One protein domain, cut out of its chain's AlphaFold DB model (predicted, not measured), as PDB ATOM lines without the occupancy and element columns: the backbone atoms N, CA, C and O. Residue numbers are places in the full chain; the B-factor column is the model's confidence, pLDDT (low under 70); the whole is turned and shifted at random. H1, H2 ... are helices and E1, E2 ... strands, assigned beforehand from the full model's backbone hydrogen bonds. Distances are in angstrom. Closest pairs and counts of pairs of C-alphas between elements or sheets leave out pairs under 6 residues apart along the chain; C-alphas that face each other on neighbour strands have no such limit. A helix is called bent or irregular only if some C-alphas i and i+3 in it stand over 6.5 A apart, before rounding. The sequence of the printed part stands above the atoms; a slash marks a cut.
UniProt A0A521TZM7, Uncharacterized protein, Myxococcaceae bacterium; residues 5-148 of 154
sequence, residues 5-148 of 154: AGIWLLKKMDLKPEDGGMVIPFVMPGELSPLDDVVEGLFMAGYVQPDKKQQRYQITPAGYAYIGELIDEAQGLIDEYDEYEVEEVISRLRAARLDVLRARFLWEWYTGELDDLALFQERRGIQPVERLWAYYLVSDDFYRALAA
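AT A GLANCE: This is residues 5 to 148 of the 154 residues of an uncharacterized protein of Myxococcaceae bacterium (UniProt A0A521TZM7). One long helix, H3, runs along one side, and H1 and H5 cross it at two places, the antiparallel hairpin E1 E2 at one end of the whole and H4 at the other. The short helices H6, H7 and H8 make a second side away from H3, where H7 packs on H2 and H8 packs on H5. The printed part has 144 residues, with eight named helices and two named strands in the order H1, H2, E1, E2, H3, H4, H5, H6, H7, H8; the class is mostly helix. The whole is compact, with a radius of gyration of the C-alphas of 16.1 A and spans of 50 by 37 by 27 A.

HOW THE PARTS SIT: H1, residues 5 to 14, touches H2, residues 33 to 44, about perpendicular at 82 degrees; the closest C-alphas are those of Gly 6 and Val 38, 5.6 A apart, and H2 touches H1 with residues 38 to 42 alone. H2 is irregular, but only just: C-alphas 34 and 37 are 6.8 A apart. E1, residues 48 to 51, and E2, residues 56 to 59, form a hairpin, antiparallel at 141 degrees, with N 49 and O 58 at 2.9 A and N 51 and O 56 at 2.8 A within hydrogen-bond range. The closest C-alphas of H2 and E1 are those of Leu 42 and Val 48, at 5.8 A; those of H1 and E2 are Met 13 and Ile 59, at 7.1 A. H3, residues 61 to 81, touches H1 with residues 63 to 67 alone, only just about perpendicular at 71 degrees; the closest C-alphas are those of Leu 10 and Ile 67, at 7.2 A. H4, residues 86 to 95, touches H5, residues 100 to 111, only at the corner and only just, with 3 pairs of C-alphas within 8 A; the closest are Leu 93 and Val 100, at 6.1 A. H5 is the hub, touching three helices. It touches H3 about perpendicular at 77 degrees, with Ala 74 and Leu 106 the closest C-alphas at 5.2 A; H3 uses residues 70 to 78 alone. H1 and H5 are close but not clearly touching, at a shallow tilt of 20 degrees, the same way; the closest C-alphas are those of Trp 8 and Trp 109, at 7.2 A. H6, residues 117 to 123, touches H7, residues 133 to 137, with C-alphas of Leu 117 and Trp 133 closest at 6.2 A. H7 touches H2 at residues 33 to 35 alone, where the C-alphas of Pro 34 and Tyr 135 are closest at 5.9 A. H8, residues 140 to 147, touches H5 about perpendicular at 87 degrees, with the C-alphas of Leu 101 and Ala 147 closest at 6.5 A. H3 is apart from H6, H7 and H8. In H1, H3, H4, H5, H6, H7 and H8 every O i to N i+4 pair is within hydrogen-bond range; in H2 it is 6 of 8.

IN THESE COORDINATES: H1 begins at C-alpha 5, (-3.302, 9.956, 7.521), and is 14.3 A long. H2 measures 17.7 A from C-alpha 33 to 44. H3 is the longest helix, 30.4 A from C-alpha 61 at (-16.727, 22.236, 0.039) to C-alpha 81. H4 is 14.2 A and H5 16.6 A long. H8 ends at C-alpha 147, (-3.556, -4.627, 10.757).

THE WHOLE: The C-alphas farthest apart are those of Lys 53 and Glu 88, at 50.7 A. The printed part has no cut. The link from H1 to H2, residues 15 to 32, is long. The mean pLDDT of the printed part is 94.8, and no printed residue is under 70.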
ATOM      1  N   ALA A   5      -3.745   8.734   6.865       96.31
ATOM      2  CA  ALA A   5      -3.302   9.956   7.521       96.31
ATOM      3  C   ALA A   5      -4.104  11.180   7.045       96.31
ATOM      4  O   ALA A   5      -4.572  11.962   7.872       96.31
ATOM      5  N   GLY A   6      -4.345  11.314   5.738       97.19
ATOM      6  CA  GLY A   6      -5.160  12.385   5.171       97.19
ATOM      7  C   GLY A   6      -6.617  12.324   5.624       97.19
ATOM      8  O   GLY A   6      -7.193  13.353   5.980       97.19
ATOM      9  N   ILE A   7      -7.211  11.127   5.678       97.88
ATOM     10  CA  ILE A   7      -8.582  10.943   6.186       97.88
ATOM     11  C   ILE A   7      -8.673  11.307   7.674       97.88
ATOM     12  O   ILE A   7      -9.582  12.026   8.096       97.88
ATOM     13  N   TRP A   8      -7.710  10.849   8.474       97.56
ATOM     14  CA  TRP A   8      -7.632  11.183   9.891       97.56
ATOM     15  C   TRP A   8      -7.507  12.699  10.097       97.56
ATOM     16  O   TRP A   8      -8.240  13.284  10.896       97.56
ATOM     17  N   LEU A   9      -6.639  13.351   9.317       97.19
ATOM     18  CA  LEU A   9      -6.396  14.787   9.403       97.19
ATOM     19  C   LEU A   9      -7.634  15.609   9.032       97.19
ATOM     20  O   LEU A   9      -7.938  16.588   9.710       97.19
ATOM     21  N   LEU A  10      -8.384  15.187   8.009       97.81
ATOM     22  CA  LEU A  10      -9.647  15.824   7.628       97.81
ATOM     23  C   LEU A  10     -10.668  15.814   8.773       97.81
ATOM     24  O   LEU A  10     -11.253  16.859   9.048       97.81
ATOM     25  N   LYS A  11     -10.822  14.691   9.493       97.06
ATOM     26  CA  LYS A  11     -11.679  14.637  10.696       97.06
ATOM     27  C   LYS A  11     -11.227  15.651  11.734       97.06
ATOM     28  O   LYS A  11     -12.033  16.425  12.241       97.06
ATOM     29  N   LYS A  12      -9.928  15.687  12.042       96.69
ATOM     30  CA  LYS A  12      -9.419  16.632  13.041       96.69
ATOM     31  C   LYS A  12      -9.598  18.086  12.615       96.69
ATOM     32  O   LYS A  12      -9.841  18.925  13.470       96.69
ATOM     33  N   MET A  13      -9.517  18.399  11.327       97.12
ATOM     34  CA  MET A  13      -9.779  19.748  10.821       97.12
ATOM     35  C   MET A  13     -11.268  20.139  10.834       97.12
ATOM     36  O   MET A  13     -11.568  21.331  10.880       97.12
ATOM     37  N   ASP A  14     -12.180  19.166  10.749       97.06
ATOM     38  CA  ASP A  14     -13.635  19.374  10.743       97.06
ATOM     39  C   ASP A  14     -14.194  19.608  12.153       97.06
ATOM     40  O   ASP A  14     -15.042  20.478  12.370       97.06
ATOM     41  N   LEU A  15     -13.668  18.871  13.132       95.50
ATOM     42  CA  LEU A  15     -14.113  18.943  14.516       95.50
ATOM     43  C   LEU A  15     -13.813  20.300  15.166       95.50
ATOM     44  O   LEU A  15     -12.849  21.005  14.848       95.50
ATOM     45  N   LYS A  16     -14.622  20.650  16.168       93.12
ATOM     46  CA  LYS A  16     -14.329  21.784  17.046       93.12
ATOM     47  C   LYS A  16     -13.212  21.428  18.031       93.12
ATOM     48  O   LYS A  16     -13.070  20.261  18.385       93.12
ATOM     49  N   PRO A  17     -12.478  22.418  18.574       92.38
ATOM     50  CA  PRO A  17     -11.431  22.156  19.566       92.38
ATOM     51  C   PRO A  17     -11.908  21.383  20.806       92.38
ATOM     52  O   PRO A  17     -11.171  20.556  21.331       92.38
ATOM     53  N   GLU A  18     -13.141  21.630  21.260       92.31
ATOM     54  CA  GLU A  18     -13.766  20.920  22.389       92.31
ATOM     55  C   GLU A  18     -14.005  19.426  22.124       92.31
ATOM     56  O   GLU A  18     -13.990  18.637  23.063       92.31
ATOM     57  N   ASP A  19     -14.118  19.045  20.850       91.44
ATOM     58  CA  ASP A  19     -14.310  17.669  20.383       91.44
ATOM     59  C   ASP A  19     -12.988  17.044  19.886       91.44
ATOM     60  O   ASP A  19     -12.978  16.023  19.204       91.44
ATOM     61  N   GLY A  20     -11.843  17.670  20.195       90.69
ATOM     62  CA  GLY A  20     -10.519  17.205  19.767       90.69
ATOM     63  C   GLY A  20     -10.109  17.656  18.362       90.69
ATOM     64  O   GLY A  20      -9.169  17.101  17.791       90.69
ATOM     65  N   GLY A  21     -10.802  18.646  17.801       94.56
ATOM     66  CA  GLY A  21     -10.442  19.274  16.539       94.56
ATOM     67  C   GLY A  21      -9.170  20.116  16.613       94.56
ATOM     68  O   GLY A  21      -8.772  20.611  17.670       94.56
ATOM     69  N   MET A  22      -8.524  20.301  15.466       94.19
ATOM     70  CA  MET A  22      -7.229  20.952  15.358       94.19
ATOM     71  C   MET A  22      -7.151  21.914  14.176       94.19
ATOM     72  O   MET A  22      -7.661  21.669  13.084       94.19
ATOM     73  N   VAL A  23      -6.434  23.016  14.388       94.56
ATOM     74  CA  VAL A  23      -6.102  23.964  13.328       94.56
ATOM     75  C   VAL A  23      -4.755  23.587  12.731       94.56
ATOM     76  O   VAL A  23      -3.759  23.543  13.447       94.56
ATOM     77  N   ILE A  24      -4.722  23.384  11.415       95.94
ATOM     78  CA  ILE A  24      -3.489  23.077  10.692       95.94
ATOM     79  C   ILE A  24      -2.848  24.370  10.181       95.94
ATOM     80  O   ILE A  24      -3.417  25.022   9.298       95.94
ATOM     81  N   PRO A  25      -1.700  24.787  10.744       94.62
ATOM     82  CA  PRO A  25      -1.042  26.018  10.338       94.62
ATOM     83  C   PRO A  25      -0.467  25.888   8.928       94.62
ATOM     84  O   PRO A  25      -0.172  24.799   8.446       94.62
ATOM     85  N   PHE A  26      -0.286  27.025   8.260       88.44
ATOM     86  CA  PHE A  26       0.362  27.053   6.948       88.44
ATOM     87  C   PHE A  26       1.858  26.707   7.025       88.44
ATOM     88  O   PHE A  26       2.407  26.132   6.094       88.44
ATOM     89  N   VAL A  27       2.505  27.065   8.138       90.25
ATOM     90  CA  VAL A  27       3.888  26.698   8.451       90.25
ATOM     91  C   VAL A  27       3.844  25.665   9.566       90.25
ATOM     92  O   VAL A  27       3.481  26.005  10.696       90.25
ATOM     93  N   MET A  28       4.184  24.418   9.250       92.69
ATOM     94  CA  MET A  28       4.164  23.342  10.233       92.69
ATOM     95  C   MET A  28       5.249  23.548  11.300       92.69
ATOM     96  O   MET A  28       6.416  23.777  10.967       92.69
ATOM     97  N   PRO A  29       4.906  23.470  12.598       93.44
ATOM     98  CA  PRO A  29       5.909  23.316  13.644       93.44
ATOM     99  C   PRO A  29       6.583  21.940  13.518       93.44
ATOM    100  O   PRO A  29       6.000  21.007  12.975       93.44
ATOM    101  N   GLY A  30       7.789  21.781  14.072       93.19
ATOM    102  CA  GLY A  30       8.566  20.536  13.927       93.19
ATOM    103  C   GLY A  30       7.876  19.271  14.458       93.19
ATOM    104  O   GLY A  30       8.137  18.174  13.975       93.19
ATOM    105  N   GLU A  31       6.956  19.409  15.414       93.31
ATOM    106  CA  GLU A  31       6.144  18.293  15.919       93.31
ATOM    107  C   GLU A  31       5.097  17.805  14.904       93.31
ATOM    108  O   GLU A  31       4.659  16.663  14.990       93.31
ATOM    109  N   LEU A  32       4.715  18.649  13.937       94.75
ATOM    110  CA  LEU A  32       3.724  18.361  12.896       94.75
ATOM    111  C   LEU A  32       4.331  18.287  11.490       94.75
ATOM    112  O   LEU A  32       3.593  18.058  10.536       94.75
ATOM    113  N   SER A  33       5.650  18.446  11.339       94.44
ATOM    114  CA  SER A  33       6.314  18.390  10.029       94.44
ATOM    115  C   SER A  33       6.045  17.110   9.223       94.44
ATOM    116  O   SER A  33       5.991  17.208   8.003       94.44
ATOM    117  N   PRO A  34       5.801  15.919   9.816       94.56
ATOM    118  CA  PRO A  34       5.423  14.751   9.016       94.56
ATOM    119  C   PRO A  34       4.103  14.915   8.247       94.56
ATOM    120  O   PRO A  34       3.832  14.158   7.322       94.56
ATOM    121  N   LEU A  35       3.270  15.890   8.623       95.69
ATOM    122  CA  LEU A  35       2.004  16.173   7.955       95.69
ATOM    123  C   LEU A  35       2.161  17.089   6.737       95.69
ATOM    124  O   LEU A  35       1.160  17.326   6.066       95.69
ATOM    125  N   ASP A  36       3.358  17.613   6.445       94.75
ATOM    126  CA  ASP A  36       3.582  18.467   5.270       94.75
ATOM    127  C   ASP A  36       3.142  17.743   3.984       94.75
ATOM    128  O   ASP A  36       2.287  18.248   3.252       94.75
ATOM    129  N   ASP A  37       3.615  16.509   3.784       94.06
ATOM    130  CA  ASP A  37       3.264  15.679   2.623       94.06
ATOM    131  C   ASP A  37       1.775  15.281   2.627       94.06
ATOM    132  O   ASP A  37       1.119  15.237   1.582       94.06
ATOM    133  N   VAL A  38       1.202  15.038   3.814       96.56
ATOM    134  CA  VAL A  38      -0.219  14.683   3.978       96.56
ATOM    135  C   VAL A  38      -1.115  15.849   3.551       96.56
ATOM    136  O   VAL A  38      -2.075  15.676   2.797       96.56
ATOM    137  N   VAL A  39      -0.794  17.062   4.003       96.56
ATOM    138  CA  VAL A  39      -1.533  18.281   3.657       96.56
ATOM    139  C   VAL A  39      -1.342  18.639   2.189       96.56
ATOM    140  O   VAL A  39      -2.310  19.052   1.547       96.56
ATOM    141  N   GLU A  40      -0.144  18.449   1.630       95.31
ATOM    142  CA  GLU A  40       0.087  18.609   0.194       95.31
ATOM    143  C   GLU A  40      -0.802  17.651  -0.610       95.31
ATOM    144  O   GLU A  40      -1.488  18.085  -1.538       95.31
ATOM    145  N   GLY A  41      -0.891  16.380  -0.208       96.69
ATOM    146  CA  GLY A  41      -1.792  15.401  -0.820       96.69
ATOM    147  C   GLY A  41      -3.263  15.832  -0.778       96.69
ATOM    148  O   GLY A  41      -3.955  15.794  -1.800       96.69
ATOM    149  N   LEU A  42      -3.736  16.314   0.375       97.62
ATOM    150  CA  LEU A  42      -5.096  16.842   0.537       97.62
ATOM    151  C   LEU A  42      -5.350  18.093  -0.313       97.62
ATOM    152  O   LEU A  42      -6.442  18.261  -0.864       97.62
ATOM    153  N   PHE A  43      -4.360  18.978  -0.419       96.75
ATOM    154  CA  PHE A  43      -4.436  20.192  -1.227       96.75
ATOM    155  C   PHE A  43      -4.503  19.855  -2.717       96.75
ATOM    156  O   PHE A  43      -5.374  20.359  -3.427       96.75
ATOM    157  N   MET A  44      -3.638  18.954  -3.184       96.94
ATOM    158  CA  MET A  44      -3.612  18.486  -4.572       96.94
ATOM    159  C   MET A  44      -4.901  17.754  -4.959       96.94
ATOM    160  O   MET A  44      -5.348  17.857  -6.101       96.94
ATOM    161  N   ALA A  45      -5.531  17.065  -4.006       97.19
ATOM    162  CA  ALA A  45      -6.845  16.453  -4.182       97.19
ATOM    163  C   ALA A  45      -8.017  17.456  -4.083       97.19
ATOM    164  O   ALA A  45      -9.162  17.096  -4.344       97.19
ATOM    165  N   GLY A  46      -7.747  18.721  -3.742       97.94
ATOM    166  CA  GLY A  46      -8.741  19.794  -3.671       97.94
ATOM    167  C   GLY A  46      -9.607  19.785  -2.411       97.94
ATOM    168  O   GLY A  46     -10.601  20.511  -2.357       97.94
ATOM    169  N   TYR A  47      -9.258  18.995  -1.394       98.44
ATOM    170  CA  TYR A  47     -10.045  18.859  -0.163       98.44
ATOM    171  C   TYR A  47      -9.713  19.912   0.891       98.44
ATOM    172  O   TYR A  47     -10.559  20.247   1.718       98.44
ATOM    173  N   VAL A  48      -8.508  20.480   0.836       97.94
ATOM    174  CA  VAL A  48      -8.108  21.619   1.668       97.94
ATOM    175  C   VAL A  48      -7.532  22.738   0.811       97.94
ATOM    176  O   VAL A  48      -7.069  22.520  -0.305       97.94
ATOM    177  N   GLN A  49      -7.547  23.955   1.343       97.50
ATOM    178  CA  GLN A  49      -6.944  25.126   0.714       97.50
ATOM    179  C   GLN A  49      -6.291  26.040   1.760       97.50
ATOM    180  O   GLN A  49      -6.761  26.103   2.900       97.50
ATOM    181  N   PRO A  50      -5.234  26.785   1.398       96.06
ATOM    182  CA  PRO A  50      -4.612  27.733   2.311       96.06
ATOM    183  C   PRO A  50      -5.466  29.002   2.473       96.06
ATOM    184  O   PRO A  50      -5.737  29.716   1.504       96.06
ATOM    185  N   ASP A  51      -5.801  29.361   3.711       95.69
ATOM    186  CA  ASP A  51      -6.266  30.700   4.070       95.69
ATOM    187  C   ASP A  51      -5.068  31.553   4.501       95.69
ATOM    188  O   ASP A  51      -4.621  31.533   5.651       95.69
ATOM    189  N   LYS A  52      -4.564  32.362   3.565       92.38
ATOM    190  CA  LYS A  52      -3.424  33.261   3.799       92.38
ATOM    191  C   LYS A  52      -3.709  34.350   4.831       92.38
ATOM    192  O   LYS A  52      -2.765  34.873   5.415       92.38
ATOM    193  N   LYS A  53      -4.967  34.732   5.060       93.69
ATOM    194  CA  LYS A  53      -5.293  35.749   6.071       93.69
ATOM    195  C   LYS A  53      -5.184  35.162   7.470       93.69
ATOM    196  O   LYS A  53      -4.683  35.827   8.368       93.69
ATOM    197  N   GLN A  54      -5.630  33.919   7.630       94.12
ATOM    198  CA  GLN A  54      -5.620  33.210   8.910       94.12
ATOM    199  C   GLN A  54      -4.372  32.340   9.116       94.12
ATOM    200  O   GLN A  54      -4.223  31.751  10.180       94.12
ATOM    201  N   GLN A  55      -3.480  32.280   8.118       95.38
ATOM    202  CA  GLN A  55      -2.232  31.506   8.131       95.38
ATOM    203  C   GLN A  55      -2.454  30.023   8.481       95.38
ATOM    204  O   GLN A  55      -1.673  29.414   9.211       95.38
ATOM    205  N   ARG A  56      -3.533  29.436   7.948       95.62
ATOM    206  CA  ARG A  56      -3.937  28.044   8.197       95.62
ATOM    207  C   ARG A  56      -4.569  27.405   6.969       95.62
ATOM    208  O   ARG A  56      -5.083  28.119   6.108       95.62
ATOM    209  N   TYR A  57      -4.596  26.082   6.920       97.00
ATOM    210  CA  TYR A  57      -5.405  25.341   5.958       97.00
ATOM    211  C   TYR A  57      -6.868  25.280   6.408       97.00
ATOM    212  O   TYR A  57      -7.173  25.304   7.601       97.00
ATOM    213  N   GLN A  58      -7.778  25.238   5.440       97.38
ATOM    214  CA  GLN A  58      -9.217  25.095   5.653       97.38
ATOM    215  C   GLN A  58      -9.777  24.042   4.711       97.38
ATOM    216  O   GLN A  58      -9.327  23.933   3.570       97.38
ATOM    217  N   ILE A  59     -10.779  23.308   5.184       98.06
ATOM    218  CA  ILE A  59     -11.499  22.322   4.382       98.06
ATOM    219  C   ILE A  59     -12.314  23.053   3.304       98.06
ATOM    220  O   ILE A  59     -12.943  24.084   3.559       98.06
ATOM    221  N   THR A  60     -12.269  22.548   2.074       98.50
ATOM    222  CA  THR A  60     -13.076  23.054   0.957       98.50
ATOM    223  C   THR A  60     -14.470  22.414   0.972       98.50
ATOM    224  O   THR A  60     -14.673  21.383   1.611       98.50
ATOM    225  N   PRO A  61     -15.449  22.932   0.210       98.44
ATOM    226  CA  PRO A  61     -16.727  22.236   0.039       98.44
ATOM    227  C   PRO A  61     -16.581  20.789  -0.462       98.44
ATOM    228  O   PRO A  61     -17.333  19.919  -0.034       98.44
ATOM    229  N   ALA A  62     -15.593  20.518  -1.323       98.31
ATOM    230  CA  ALA A  62     -15.292  19.165  -1.785       98.31
ATOM    231  C   ALA A  62     -14.710  18.290  -0.663       98.31
ATOM    232  O   ALA A  62     -15.020  17.107  -0.593       98.31
ATOM    233  N   GLY A  63     -13.901  18.869   0.231       98.25
ATOM    234  CA  GLY A  63     -13.399  18.181   1.420       98.25
ATOM    235  C   GLY A  63     -14.519  17.770   2.372       98.25
ATOM    236  O   GLY A  63     -14.564  16.617   2.782       98.25
ATOM    237  N   TYR A  64     -15.471  18.665   2.650       98.44
ATOM    238  CA  TYR A  64     -16.645  18.331   3.466       98.44
ATOM    239  C   TYR A  64     -17.516  17.248   2.822       98.44
ATOM    240  O   TYR A  64     -17.970  16.341   3.514       98.44
ATOM    241  N   ALA A  65     -17.724  17.314   1.502       98.38
ATOM    242  CA  ALA A  65     -18.454  16.272   0.782       98.38
ATOM    243  C   ALA A  65     -17.760  14.908   0.910       98.38
ATOM    244  O   ALA A  65     -18.411  13.920   1.227       98.38
ATOM    245  N   TYR A  66     -16.435  14.873   0.754       98.06
ATOM    246  CA  TYR A  66     -15.652  13.650   0.905       98.06
ATOM    247  C   TYR A  66     -15.684  13.092   2.336       98.06
ATOM    248  O   TYR A  66     -15.795  11.885   2.515       98.06
ATOM    249  N   ILE A  67     -15.654  13.945   3.368       97.94
ATOM    250  CA  ILE A  67     -15.859  13.500   4.759       97.94
ATOM    251  C   ILE A  67     -17.237  12.840   4.920       97.94
ATOM    252  O   ILE A  67     -17.329  11.791   5.552       97.94
ATOM    253  N   GLY A  68     -18.284  13.414   4.319       98.12
ATOM    254  CA  GLY A  68     -19.621  12.816   4.298       98.12
ATOM    255  C   GLY A  68     -19.637  11.426   3.657       98.12
ATOM    256  O   GLY A  68     -20.152  10.492   4.256       98.12
ATOM    257  N   GLU A  69     -18.991  11.260   2.498       98.00
ATOM    258  CA  GLU A  69     -18.866   9.955   1.828       98.00
ATOM    259  C   GLU A  69     -18.157   8.911   2.708       98.00
ATOM    260  O   GLU A  69     -18.559   7.749   2.741       98.00
ATOM    261  N   LEU A  70     -17.121   9.317   3.449       97.88
ATOM    262  CA  LEU A  70     -16.405   8.436   4.379       97.88
ATOM    263  C   LEU A  70     -17.256   8.039   5.588       97.88
ATOM    264  O   LEU A  70     -17.148   6.908   6.059       97.88
ATOM    265  N   ILE A  71     -18.079   8.960   6.094       98.00
ATOM    266  CA  ILE A  71     -19.039   8.684   7.168       98.00
ATOM    267  C   ILE A  71     -20.086   7.680   6.684       98.00
ATOM    268  O   ILE A  71     -20.310   6.684   7.365       98.00
ATOM    269  N   ASP A  72     -20.665   7.901   5.505       98.25
ATOM    270  CA  ASP A  72     -21.656   6.993   4.924       98.25
ATOM    271  C   ASP A  72     -21.059   5.593   4.690       98.25
ATOM    272  O   ASP A  72     -21.703   4.583   4.977       98.25
ATOM    273  N   GLU A  73     -19.807   5.512   4.220       97.12
ATOM    274  CA  GLU A  73     -19.090   4.242   4.058       97.12
ATOM    275  C   GLU A  73     -18.858   3.542   5.402       97.12
ATOM    276  O   GLU A  73     -19.140   2.351   5.533       97.12
ATOM    277  N   ALA A  74     -18.370   4.266   6.414       97.38
ATOM    278  CA  ALA A  74     -18.132   3.709   7.741       97.38
ATOM    279  C   ALA A  74     -19.431   3.227   8.400       97.38
ATOM    280  O   ALA A  74     -19.463   2.141   8.973       97.38
ATOM    281  N   GLN A  75     -20.507   4.005   8.286       97.56
ATOM    282  CA  GLN A  75     -21.809   3.636   8.819       97.56
ATOM    283  C   GLN A  75     -22.377   2.412   8.098       97.56
ATOM    284  O   GLN A  75     -22.843   1.495   8.761       97.56
ATOM    285  N   GLY A  76     -22.262   2.342   6.768       96.69
ATOM    286  CA  GLY A  76     -22.674   1.161   6.008       96.69
ATOM    287  C   GLY A  76     -21.913  -0.103   6.414       96.69
ATOM    288  O   GLY A  76     -22.512  -1.169   6.512       96.69
ATOM    289  N   LEU A  77     -20.612   0.014   6.705       95.56
ATOM    290  CA  LEU A  77     -19.825  -1.094   7.255       95.56
ATOM    291  C   LEU A  77     -20.330  -1.505   8.641       95.56
ATOM    292  O   LEU A  77     -20.482  -2.693   8.900       95.56
ATOM    293  N   ILE A  78     -20.596  -0.548   9.528       94.75
ATOM    294  CA  ILE A  78     -21.084  -0.841  10.879       94.75
ATOM    295  C   ILE A  78     -22.452  -1.516  10.820       94.75
ATOM    296  O   ILE A  78     -22.598  -2.613  11.345       94.75
ATOM    297  N   ASP A  79     -23.404  -0.917  10.110       96.19
ATOM    298  CA  ASP A  79     -24.767  -1.429   9.974       96.19
ATOM    299  C   ASP A  79     -24.806  -2.834   9.342       96.19
ATOM    300  O   ASP A  79     -25.714  -3.616   9.620       96.19
ATOM    301  N   GLU A  80     -23.855  -3.159   8.457       95.62
ATOM    302  CA  GLU A  80     -23.778  -4.483   7.836       95.62
ATOM    303  C   GLU A  80     -23.092  -5.521   8.732       95.62
ATOM    304  O   GLU A  80     -23.456  -6.698   8.659       95.62
ATOM    305  N   TYR A  81     -22.093  -5.127   9.530       94.94
ATOM    306  CA  TYR A  81     -21.159  -6.079  10.134       94.94
ATOM    307  C   TYR A  81     -21.084  -6.091  11.672       94.94
ATOM    308  O   TYR A  81     -20.374  -6.942  12.210       94.94
ATOM    309  N   ASP A  82     -21.770  -5.201  12.391       93.69
ATOM    310  CA  ASP A  82     -21.625  -5.026  13.851       93.69
ATOM    311  C   ASP A  82     -22.078  -6.226  14.693       93.69
ATOM    312  O   ASP A  82     -21.576  -6.427  15.799       93.69
ATOM    313  N   GLU A  83     -22.979  -7.049  14.160       94.12
ATOM    314  CA  GLU A  83     -23.455  -8.275  14.805       94.12
ATOM    315  C   GLU A  83     -22.493  -9.471  14.661       94.12
ATOM    316  O   GLU A  83     -22.705 -10.501  15.309       94.12
ATOM    317  N   TYR A  84     -21.454  -9.376  13.822       93.44
ATOM    318  CA  TYR A  84     -20.536 -10.489  13.568       93.44
ATOM    319  C   TYR A  84     -19.219 -10.361  14.333       93.44
ATOM    320  O   TYR A  84     -18.668  -9.282  14.542       93.44
ATOM    321  N   GLU A  85     -18.649 -11.516  14.665       91.06
ATOM    322  CA  GLU A  85     -17.294 -11.602  15.200       91.06
ATOM    323  C   GLU A  85     -16.251 -11.187  14.147       91.06
ATOM    324  O   GLU A  85     -16.431 -11.390  12.943       91.06
ATOM    325  N   VAL A  86     -15.110 -10.664  14.605       88.12
ATOM    326  CA  VAL A  86     -14.055 -10.086  13.747       88.12
ATOM    327  C   VAL A  86     -13.607 -11.033  12.623       88.12
ATOM    328  O   VAL A  86     -13.456 -10.603  11.479       88.12
ATOM    329  N   GLU A  87     -13.429 -12.325  12.908       90.25
ATOM    330  CA  GLU A  87     -13.018 -13.330  11.911       90.25
ATOM    331  C   GLU A  87     -14.053 -13.507  10.788       90.25
ATOM    332  O   GLU A  87     -13.702 -13.668   9.609       90.25
ATOM    333  N   GLU A  88     -15.338 -13.446  11.138       93.38
ATOM    334  CA  GLU A  88     -16.436 -13.544  10.184       93.38
ATOM    335  C   GLU A  88     -16.534 -12.272   9.335       93.38
ATOM    336  O   GLU A  88     -16.641 -12.372   8.109       93.38
ATOM    337  N   VAL A  89     -16.399 -11.090   9.949       93.12
ATOM    338  CA  VAL A  89     -16.332  -9.807   9.228       93.12
ATOM    339  C   VAL A  89     -15.201  -9.827   8.200       93.12
ATOM    340  O   VAL A  89     -15.432  -9.567   7.019       93.12
ATOM    341  N   ILE A  90     -13.988 -10.222   8.602       92.12
ATOM    342  CA  ILE A  90     -12.829 -10.319   7.697       92.12
ATOM    343  C   ILE A  90     -13.126 -11.261   6.525       92.12
ATOM    344  O   ILE A  90     -12.840 -10.933   5.369       92.12
ATOM    345  N   SER A  91     -13.701 -12.431   6.805       93.38
ATOM    346  CA  SER A  91     -14.025 -13.427   5.781       93.38
ATOM    347  C   SER A  91     -15.049 -12.901   4.774       93.38
ATOM    348  O   SER A  91     -14.877 -13.081   3.564       93.38
ATOM    349  N   ARG A  92     -16.080 -12.196   5.250       94.62
ATOM    350  CA  ARG A  92     -17.126 -11.590   4.414       94.62
ATOM    351  C   ARG A  92     -16.589 -10.447   3.558       94.62
ATOM    352  O   ARG A  92     -16.806 -10.458   2.346       94.62
ATOM    353  N   LEU A  93     -15.806  -9.538   4.140       94.62
ATOM    354  CA  LEU A  93     -15.151  -8.448   3.407       94.62
ATOM    355  C   LEU A  93     -14.252  -8.991   2.285       94.62
ATOM    356  O   LEU A  93     -14.336  -8.540   1.141       94.62
ATOM    357  N   ARG A  94     -13.449 -10.027   2.573       93.56
ATOM    358  CA  ARG A  94     -12.610 -10.700   1.565       93.56
ATOM    359  C   ARG A  94     -13.448 -11.348   0.461       93.56
ATOM    360  O   ARG A  94     -13.109 -11.207  -0.715       93.56
ATOM    361  N   ALA A  95     -14.544 -12.025   0.809       94.38
ATOM    362  CA  ALA A  95     -15.447 -12.641  -0.166       94.38
ATOM    363  C   ALA A  95     -16.114 -11.600  -1.086       94.38
ATOM    364  O   ALA A  95     -16.252 -11.837  -2.287       94.38
ATOM    365  N   ALA A  96     -16.444 -10.426  -0.542       93.31
ATOM    366  CA  ALA A  96     -16.968  -9.277  -1.277       93.31
ATOM    367  C   ALA A  96     -15.892  -8.489  -2.056       93.31
ATOM    368  O   ALA A  96     -16.228  -7.572  -2.802       93.31
ATOM    369  N   ARG A  97     -14.607  -8.866  -1.937       93.56
ATOM    370  CA  ARG A  97     -13.442  -8.163  -2.516       93.56
ATOM    371  C   ARG A  97     -13.305  -6.715  -2.035       93.56
ATOM    372  O   ARG A  97     -12.827  -5.860  -2.780       93.56
ATOM    373  N   LEU A  98     -13.721  -6.458  -0.800       93.31
ATOM    374  CA  LEU A  98     -13.541  -5.180  -0.127       93.31
ATOM    375  C   LEU A  98     -12.166  -5.121   0.546       93.31
ATOM    376  O   LEU A  98     -11.588  -6.143   0.929       93.31
ATOM    377  N   ASP A  99     -11.636  -3.907   0.678       93.19
ATOM    378  CA  ASP A  99     -10.383  -3.655   1.383       93.19
ATOM    379  C   ASP A  99     -10.614  -3.759   2.898       93.19
ATOM    380  O   ASP A  99     -11.211  -2.881   3.522       93.19
ATOM    381  N   VAL A 100     -10.136  -4.859   3.481       94.12
ATOM    382  CA  VAL A 100     -10.285  -5.160   4.911       94.12
ATOM    383  C   VAL A 100      -9.597  -4.106   5.780       94.12
ATOM    384  O   VAL A 100     -10.122  -3.742   6.831       94.12
ATOM    385  N   LEU A 101      -8.438  -3.601   5.351       94.00
ATOM    386  CA  LEU A 101      -7.687  -2.624   6.131       94.00
ATOM    387  C   LEU A 101      -8.401  -1.270   6.119       94.00
ATOM    388  O   LEU A 101      -8.500  -0.622   7.161       94.00
ATOM    389  N   ARG A 102      -8.978  -0.884   4.973       95.31
ATOM    390  CA  ARG A 102      -9.817   0.318   4.875       95.31
ATOM    391  C   ARG A 102     -11.050   0.195   5.753       95.31
ATOM    392  O   ARG A 102     -11.345   1.132   6.488       95.31
ATOM    393  N   ALA A 103     -11.739  -0.942   5.704       95.00
ATOM    394  CA  ALA A 103     -12.913  -1.172   6.535       95.00
ATOM    395  C   ALA A 103     -12.565  -1.060   8.025       95.00
ATOM    396  O   ALA A 103     -13.254  -0.363   8.768       95.00
ATOM    397  N   ARG A 104     -11.442  -1.663   8.445       94.19
ATOM    398  CA  ARG A 104     -10.952  -1.556   9.822       94.19
ATOM    399  C   ARG A 104     -10.641  -0.112  10.211       94.19
ATOM    400  O   ARG A 104     -11.075   0.332  11.270       94.19
ATOM    401  N   PHE A 105      -9.921   0.611   9.355       96.44
ATOM    402  CA  PHE A 105      -9.595   2.016   9.581       96.44
ATOM    403  C   PHE A 105     -10.850   2.873   9.727       96.44
ATOM    404  O   PHE A 105     -10.967   3.603  10.703       96.44
ATOM    405  N   LEU A 106     -11.787   2.779   8.781       97.19
ATOM    406  CA  LEU A 106     -13.002   3.591   8.779       97.19
ATOM    407  C   LEU A 106     -13.881   3.305   9.991       97.19
ATOM    408  O   LEU A 106     -14.416   4.244  10.576       97.19
ATOM    409  N   TRP A 107     -13.969   2.043  10.410       95.38
ATOM    410  CA  TRP A 107     -14.687   1.667  11.620       95.38
ATOM    411  C   TRP A 107     -14.111   2.354  12.858       95.38
ATOM    412  O   TRP A 107     -14.826   3.065  13.558       95.38
ATOM    413  N   GLU A 108     -12.813   2.178  13.120       95.19
ATOM    414  CA  GLU A 108     -12.148   2.757  14.295       95.19
ATOM    415  C   GLU A 108     -12.079   4.294  14.228       95.19
ATOM    416  O   GLU A 108     -12.158   4.987  15.246       95.19
ATOM    417  N   TRP A 109     -11.960   4.852  13.023       97.00
ATOM    418  CA  TRP A 109     -12.022   6.289  12.780       97.00
ATOM    419  C   TRP A 109     -13.403   6.857  13.121       97.00
ATOM    420  O   TRP A 109     -13.487   7.901  13.775       97.00
ATOM    421  N   TYR A 110     -14.475   6.168  12.728       96.12
ATOM    422  CA  TYR A 110     -15.851   6.603  12.951       96.12
ATOM    423  C   TYR A 110     -16.284   6.456  14.413       96.12
ATOM    424  O   TYR A 110     -16.869   7.381  14.972       96.12
ATOM    425  N   THR A 111     -15.942   5.343  15.071       93.81
ATOM    426  CA  THR A 111     -16.278   5.113  16.489       93.81
ATOM    427  C   THR A 111     -15.438   5.944  17.462       93.81
ATOM    428  O   THR A 111     -15.755   6.005  18.649       93.81
ATOM    429  N   GLY A 112     -14.380   6.595  16.971       94.56
ATOM    430  CA  GLY A 112     -13.501   7.459  17.757       94.56
ATOM    431  C   GLY A 112     -12.335   6.737  18.431       94.56
ATOM    432  O   GLY A 112     -11.575   7.357  19.170       94.56
ATOM    433  N   GLU A 113     -12.122   5.452  18.141       93.75
ATOM    434  CA  GLU A 113     -10.956   4.696  18.621       93.75
ATOM    435  C   GLU A 113      -9.628   5.325  18.167       93.75
ATOM    436  O   GLU A 113      -8.649   5.318  18.911       93.75
ATOM    437  N   LEU A 114      -9.601   5.935  16.976       95.75
ATOM    438  CA  LEU A 114      -8.419   6.637  16.460       95.75
ATOM    439  C   LEU A 114      -8.319   8.103  16.909       95.75
ATOM    440  O   LEU A 114      -7.420   8.809  16.451       95.75
ATOM    441  N   ASP A 115      -9.206   8.604  17.775       94.69
ATOM    442  CA  ASP A 115      -9.174  10.020  18.159       94.69
ATOM    443  C   ASP A 115      -7.991  10.390  19.057       94.69
ATOM    444  O   ASP A 115      -7.526  11.531  18.977       94.69
ATOM    445  N   ASP A 116      -7.486   9.434  19.836       94.00
ATOM    446  CA  ASP A 116      -6.270   9.545  20.642       94.00
ATOM    447  C   ASP A 116      -5.307   8.409  20.268       94.00
ATOM    448  O   ASP A 116      -5.456   7.261  20.692       94.00
ATOM    449  N   LEU A 117      -4.290   8.737  19.465       95.00
ATOM    450  CA  LEU A 117      -3.325   7.752  18.973       95.00
ATOM    451  C   LEU A 117      -2.401   7.208  20.072       95.00
ATOM    452  O   LEU A 117      -1.827   6.133  19.899       95.00
ATOM    453  N   ALA A 118      -2.243   7.908  21.198       94.06
ATOM    454  CA  ALA A 118      -1.499   7.370  22.331       94.06
ATOM    455  C   ALA A 118      -2.343   6.320  23.064       94.06
ATOM    456  O   ALA A 118      -1.850   5.230  23.349       94.06
ATOM    457  N   LEU A 119      -3.628   6.605  23.290       94.19
ATOM    458  CA  LEU A 119      -4.555   5.639  23.875       94.19
ATOM    459  C   LEU A 119      -4.749   4.412  22.973       94.19
ATOM    460  O   LEU A 119      -4.787   3.288  23.469       94.19
ATOM    461  N   PHE A 120      -4.815   4.609  21.655       94.88
ATOM    462  CA  PHE A 120      -4.839   3.523  20.674       94.88
ATOM    463  C   PHE A 120      -3.638   2.577  20.832       94.88
ATOM    464  O   PHE A 120      -3.805   1.358  20.906       94.88
ATOM    465  N   GLN A 121      -2.425   3.130  20.956       94.62
ATOM    466  CA  GLN A 121      -1.208   2.351  21.204       94.62
ATOM    467  C   GLN A 121      -1.265   1.603  22.541       94.62
ATOM    468  O   GLN A 121      -0.952   0.413  22.598       94.62
ATOM    469  N   GLU A 122      -1.693   2.280  23.612       93.75
ATOM    470  CA  GLU A 122      -1.818   1.695  24.951       93.75
ATOM    471  C   GLU A 122      -2.801   0.515  24.967       93.75
ATOM    472  O   GLU A 122      -2.472  -0.552  25.488       93.75
ATOM    473  N   ARG A 123      -3.974   0.665  24.336       91.75
ATOM    474  CA  ARG A 123      -4.995  -0.393  24.221       91.75
ATOM    475  C   ARG A 123      -4.496  -1.617  23.458       91.75
ATOM    476  O   ARG A 123      -4.908  -2.732  23.766       91.75
ATOM    477  N   ARG A 124      -3.586  -1.418  22.502       89.94
ATOM    478  CA  ARG A 124      -2.949  -2.488  21.720       89.94
ATOM    479  C   ARG A 124      -1.640  -3.002  22.331       89.94
ATOM    480  O   ARG A 124      -0.989  -3.857  21.739       89.94
ATOM    481  N   GLY A 125      -1.244  -2.509  23.506       90.81
ATOM    482  CA  GLY A 125      -0.030  -2.952  24.200       90.81
ATOM    483  C   GLY A 125       1.278  -2.568  23.500       90.81
ATOM    484  O   GLY A 125       2.311  -3.181  23.765       90.81
ATOM    485  N   ILE A 126       1.255  -1.565  22.619       90.94
ATOM    486  CA  ILE A 126       2.431  -1.094  21.878       90.94
ATOM    487  C   ILE A 126       3.360  -0.337  22.832       90.94
ATOM    488  O   ILE A 126       2.917   0.525  23.593       90.94
ATOM    489  N   GLN A 127       4.653  -0.680  22.819       89.06
ATOM    490  CA  GLN A 127       5.681  -0.062  23.661       89.06
ATOM    491  C   GLN A 127       6.998   0.133  22.882       89.06
ATOM    492  O   GLN A 127       7.447  -0.815  22.233       89.06
ATOM    493  N   PRO A 128       7.667   1.299  23.000       91.44
ATOM    494  CA  PRO A 128       7.224   2.489  23.737       91.44
ATOM    495  C   PRO A 128       6.040   3.188  23.046       91.44
ATOM    496  O   PRO A 128       5.897   3.102  21.832       91.44
ATOM    497  N   VAL A 129       5.205   3.891  23.820       94.25
ATOM    498  CA  VAL A 129       4.127   4.731  23.264       94.25
ATOM    499  C   VAL A 129       4.742   5.980  22.638       94.25
ATOM    500  O   VAL A 129       5.311   6.809  23.355       94.25
ATOM    501  N   GLU A 130       4.598   6.135  21.325       94.25
ATOM    502  CA  GLU A 130       4.991   7.348  20.615       94.25
ATOM    503  C   GLU A 130       3.976   8.459  20.905       94.25
ATOM    504  O   GLU A 130       2.788   8.353  20.585       94.25
ATOM    505  N   ARG A 131       4.444   9.531  21.547       91.75
ATOM    506  CA  ARG A 131       3.622  10.689  21.931       91.75
ATOM    507  C   ARG A 131       3.619  11.764  20.845       91.75
ATOM    508  O   ARG A 131       2.691  12.570  20.800       91.75
ATOM    509  N   LEU A 132       4.610  11.757  19.954       93.88
ATOM    510  CA  LEU A 132       4.624  12.546  18.727       93.88
ATOM    511  C   LEU A 132       3.695  11.891  17.703       93.88
ATOM    512  O   LEU A 132       4.116  11.256  16.737       93.88
ATOM    513  N   TRP A 133       2.396  12.051  17.938       93.69
ATOM    514  CA  TRP A 133       1.331  11.376  17.201       93.69
ATOM    515  C   TRP A 133       1.417  11.575  15.682       93.69
ATOM    516  O   TRP A 133       1.065  10.666  14.941       93.69
ATOM    517  N   ALA A 134       1.907  12.726  15.206       94.75
ATOM    518  CA  ALA A 134       2.034  13.002  13.776       94.75
ATOM    519  C   ALA A 134       3.075  12.093  13.113       94.75
ATOM    520  O   ALA A 134       2.862  11.632  11.996       94.75
ATOM    521  N   TYR A 135       4.166  11.790  13.822       95.12
ATOM    522  CA  TYR A 135       5.178  10.838  13.368       95.12
ATOM    523  C   TYR A 135       4.625   9.416  13.387       95.12
ATOM    524  O   TYR A 135       4.828   8.670  12.435       95.12
ATOM    525  N   TYR A 136       3.879   9.062  14.436       95.94
ATOM    526  CA  TYR A 136       3.237   7.755  14.525       95.94
ATOM    527  C   TYR A 136       2.216   7.540  13.400       95.94
ATOM    528  O   TYR A 136       2.277   6.516  12.728       95.94
ATOM    529  N   LEU A 137       1.338   8.514  13.137       96.12
ATOM    530  CA  LEU A 137       0.257   8.427  12.146       96.12
ATOM    531  C   LEU A 137       0.756   8.088  10.733       96.12
ATOM    532  O   LEU A 137       0.082   7.365  10.002       96.12
ATOM    533  N   VAL A 138       1.925   8.605  10.347       95.25
ATOM    534  CA  VAL A 138       2.526   8.354   9.026       95.25
ATOM    535  C   VAL A 138       3.527   7.192   9.027       95.25
ATOM    536  O   VAL A 138       4.104   6.880   7.989       95.25
ATOM    537  N   SER A 139       3.766   6.558  10.178       94.38
ATOM    538  CA  SER A 139       4.735   5.466  10.315       94.38
ATOM    539  C   SER A 139       4.150   4.110   9.925       94.38
ATOM    540  O   SER A 139       2.958   3.859  10.089       94.38
ATOM    541  N   ASP A 140       5.022   3.182   9.525       93.06
ATOM    542  CA  ASP A 140       4.661   1.771   9.328       93.06
ATOM    543  C   ASP A 140       4.042   1.140  10.583       93.06
ATOM    544  O   ASP A 140       3.210   0.241  10.473       93.06
ATOM    545  N   ASP A 141       4.444   1.585  11.776       92.81
ATOM    546  CA  ASP A 141       3.972   1.011  13.035       92.81
ATOM    547  C   ASP A 141       2.478   1.285  13.251       92.81
ATOM    548  O   ASP A 141       1.773   0.401  13.737       92.81
ATOM    549  N   PHE A 142       1.960   2.434  12.797       94.69
ATOM    550  CA  PHE A 142       0.519   2.696  12.781       94.69
ATOM    551  C   PHE A 142      -0.226   1.698  11.887       94.69
ATOM    552  O   PHE A 142      -1.210   1.096  12.318       94.69
ATOM    553  N   TYR A 143       0.267   1.459  10.668       92.12
ATOM    554  CA  TYR A 143      -0.362   0.509   9.745       92.12
ATOM    555  C   TYR A 143      -0.279  -0.935  10.252       92.12
ATOM    556  O   TYR A 143      -1.247  -1.684  10.124       92.12
ATOM    557  N   ARG A 144       0.836  -1.329  10.880       91.94
ATOM    558  CA  ARG A 144       0.959  -2.643  11.531       91.94
ATOM    559  C   ARG A 144      -0.006  -2.780  12.703       91.94
ATOM    560  O   ARG A 144      -0.647  -3.817  12.832       91.94
ATOM    561  N   ALA A 145      -0.135  -1.746  13.533       92.12
ATOM    562  CA  ALA A 145      -1.068  -1.734  14.655       92.12
ATOM    563  C   ALA A 145      -2.519  -1.877  14.185       92.12
ATOM    564  O   ALA A 145      -3.275  -2.658  14.755       92.12
ATOM    565  N   LEU A 146      -2.883  -1.163  13.121       91.75
ATOM    566  CA  LEU A 146      -4.196  -1.247  12.492       91.75
ATOM    567  C   LEU A 146      -4.475  -2.647  11.913       91.75
ATOM    568  O   LEU A 146      -5.599  -3.138  11.984       91.75
ATOM    569  N   ALA A 147      -3.449  -3.302  11.361       91.12
ATOM    570  CA  ALA A 147      -3.556  -4.627  10.757       91.12
ATOM    571  C   ALA A 147      -3.435  -5.798  11.749       91.12
ATOM    572  O   ALA A 147      -3.677  -6.937  11.354       91.12
ATOM    573  N   ALA A 148      -3.076  -5.548  13.013       87.19
ATOM    574  CA  ALA A 148      -2.680  -6.592  13.963       87.19
ATOM    575  C   ALA A 148      -3.739  -7.694  14.155       87.19
ATOM    576  O   ALA A 148      -3.395  -8.868  14.272       87.19
TER     577      ALA A 148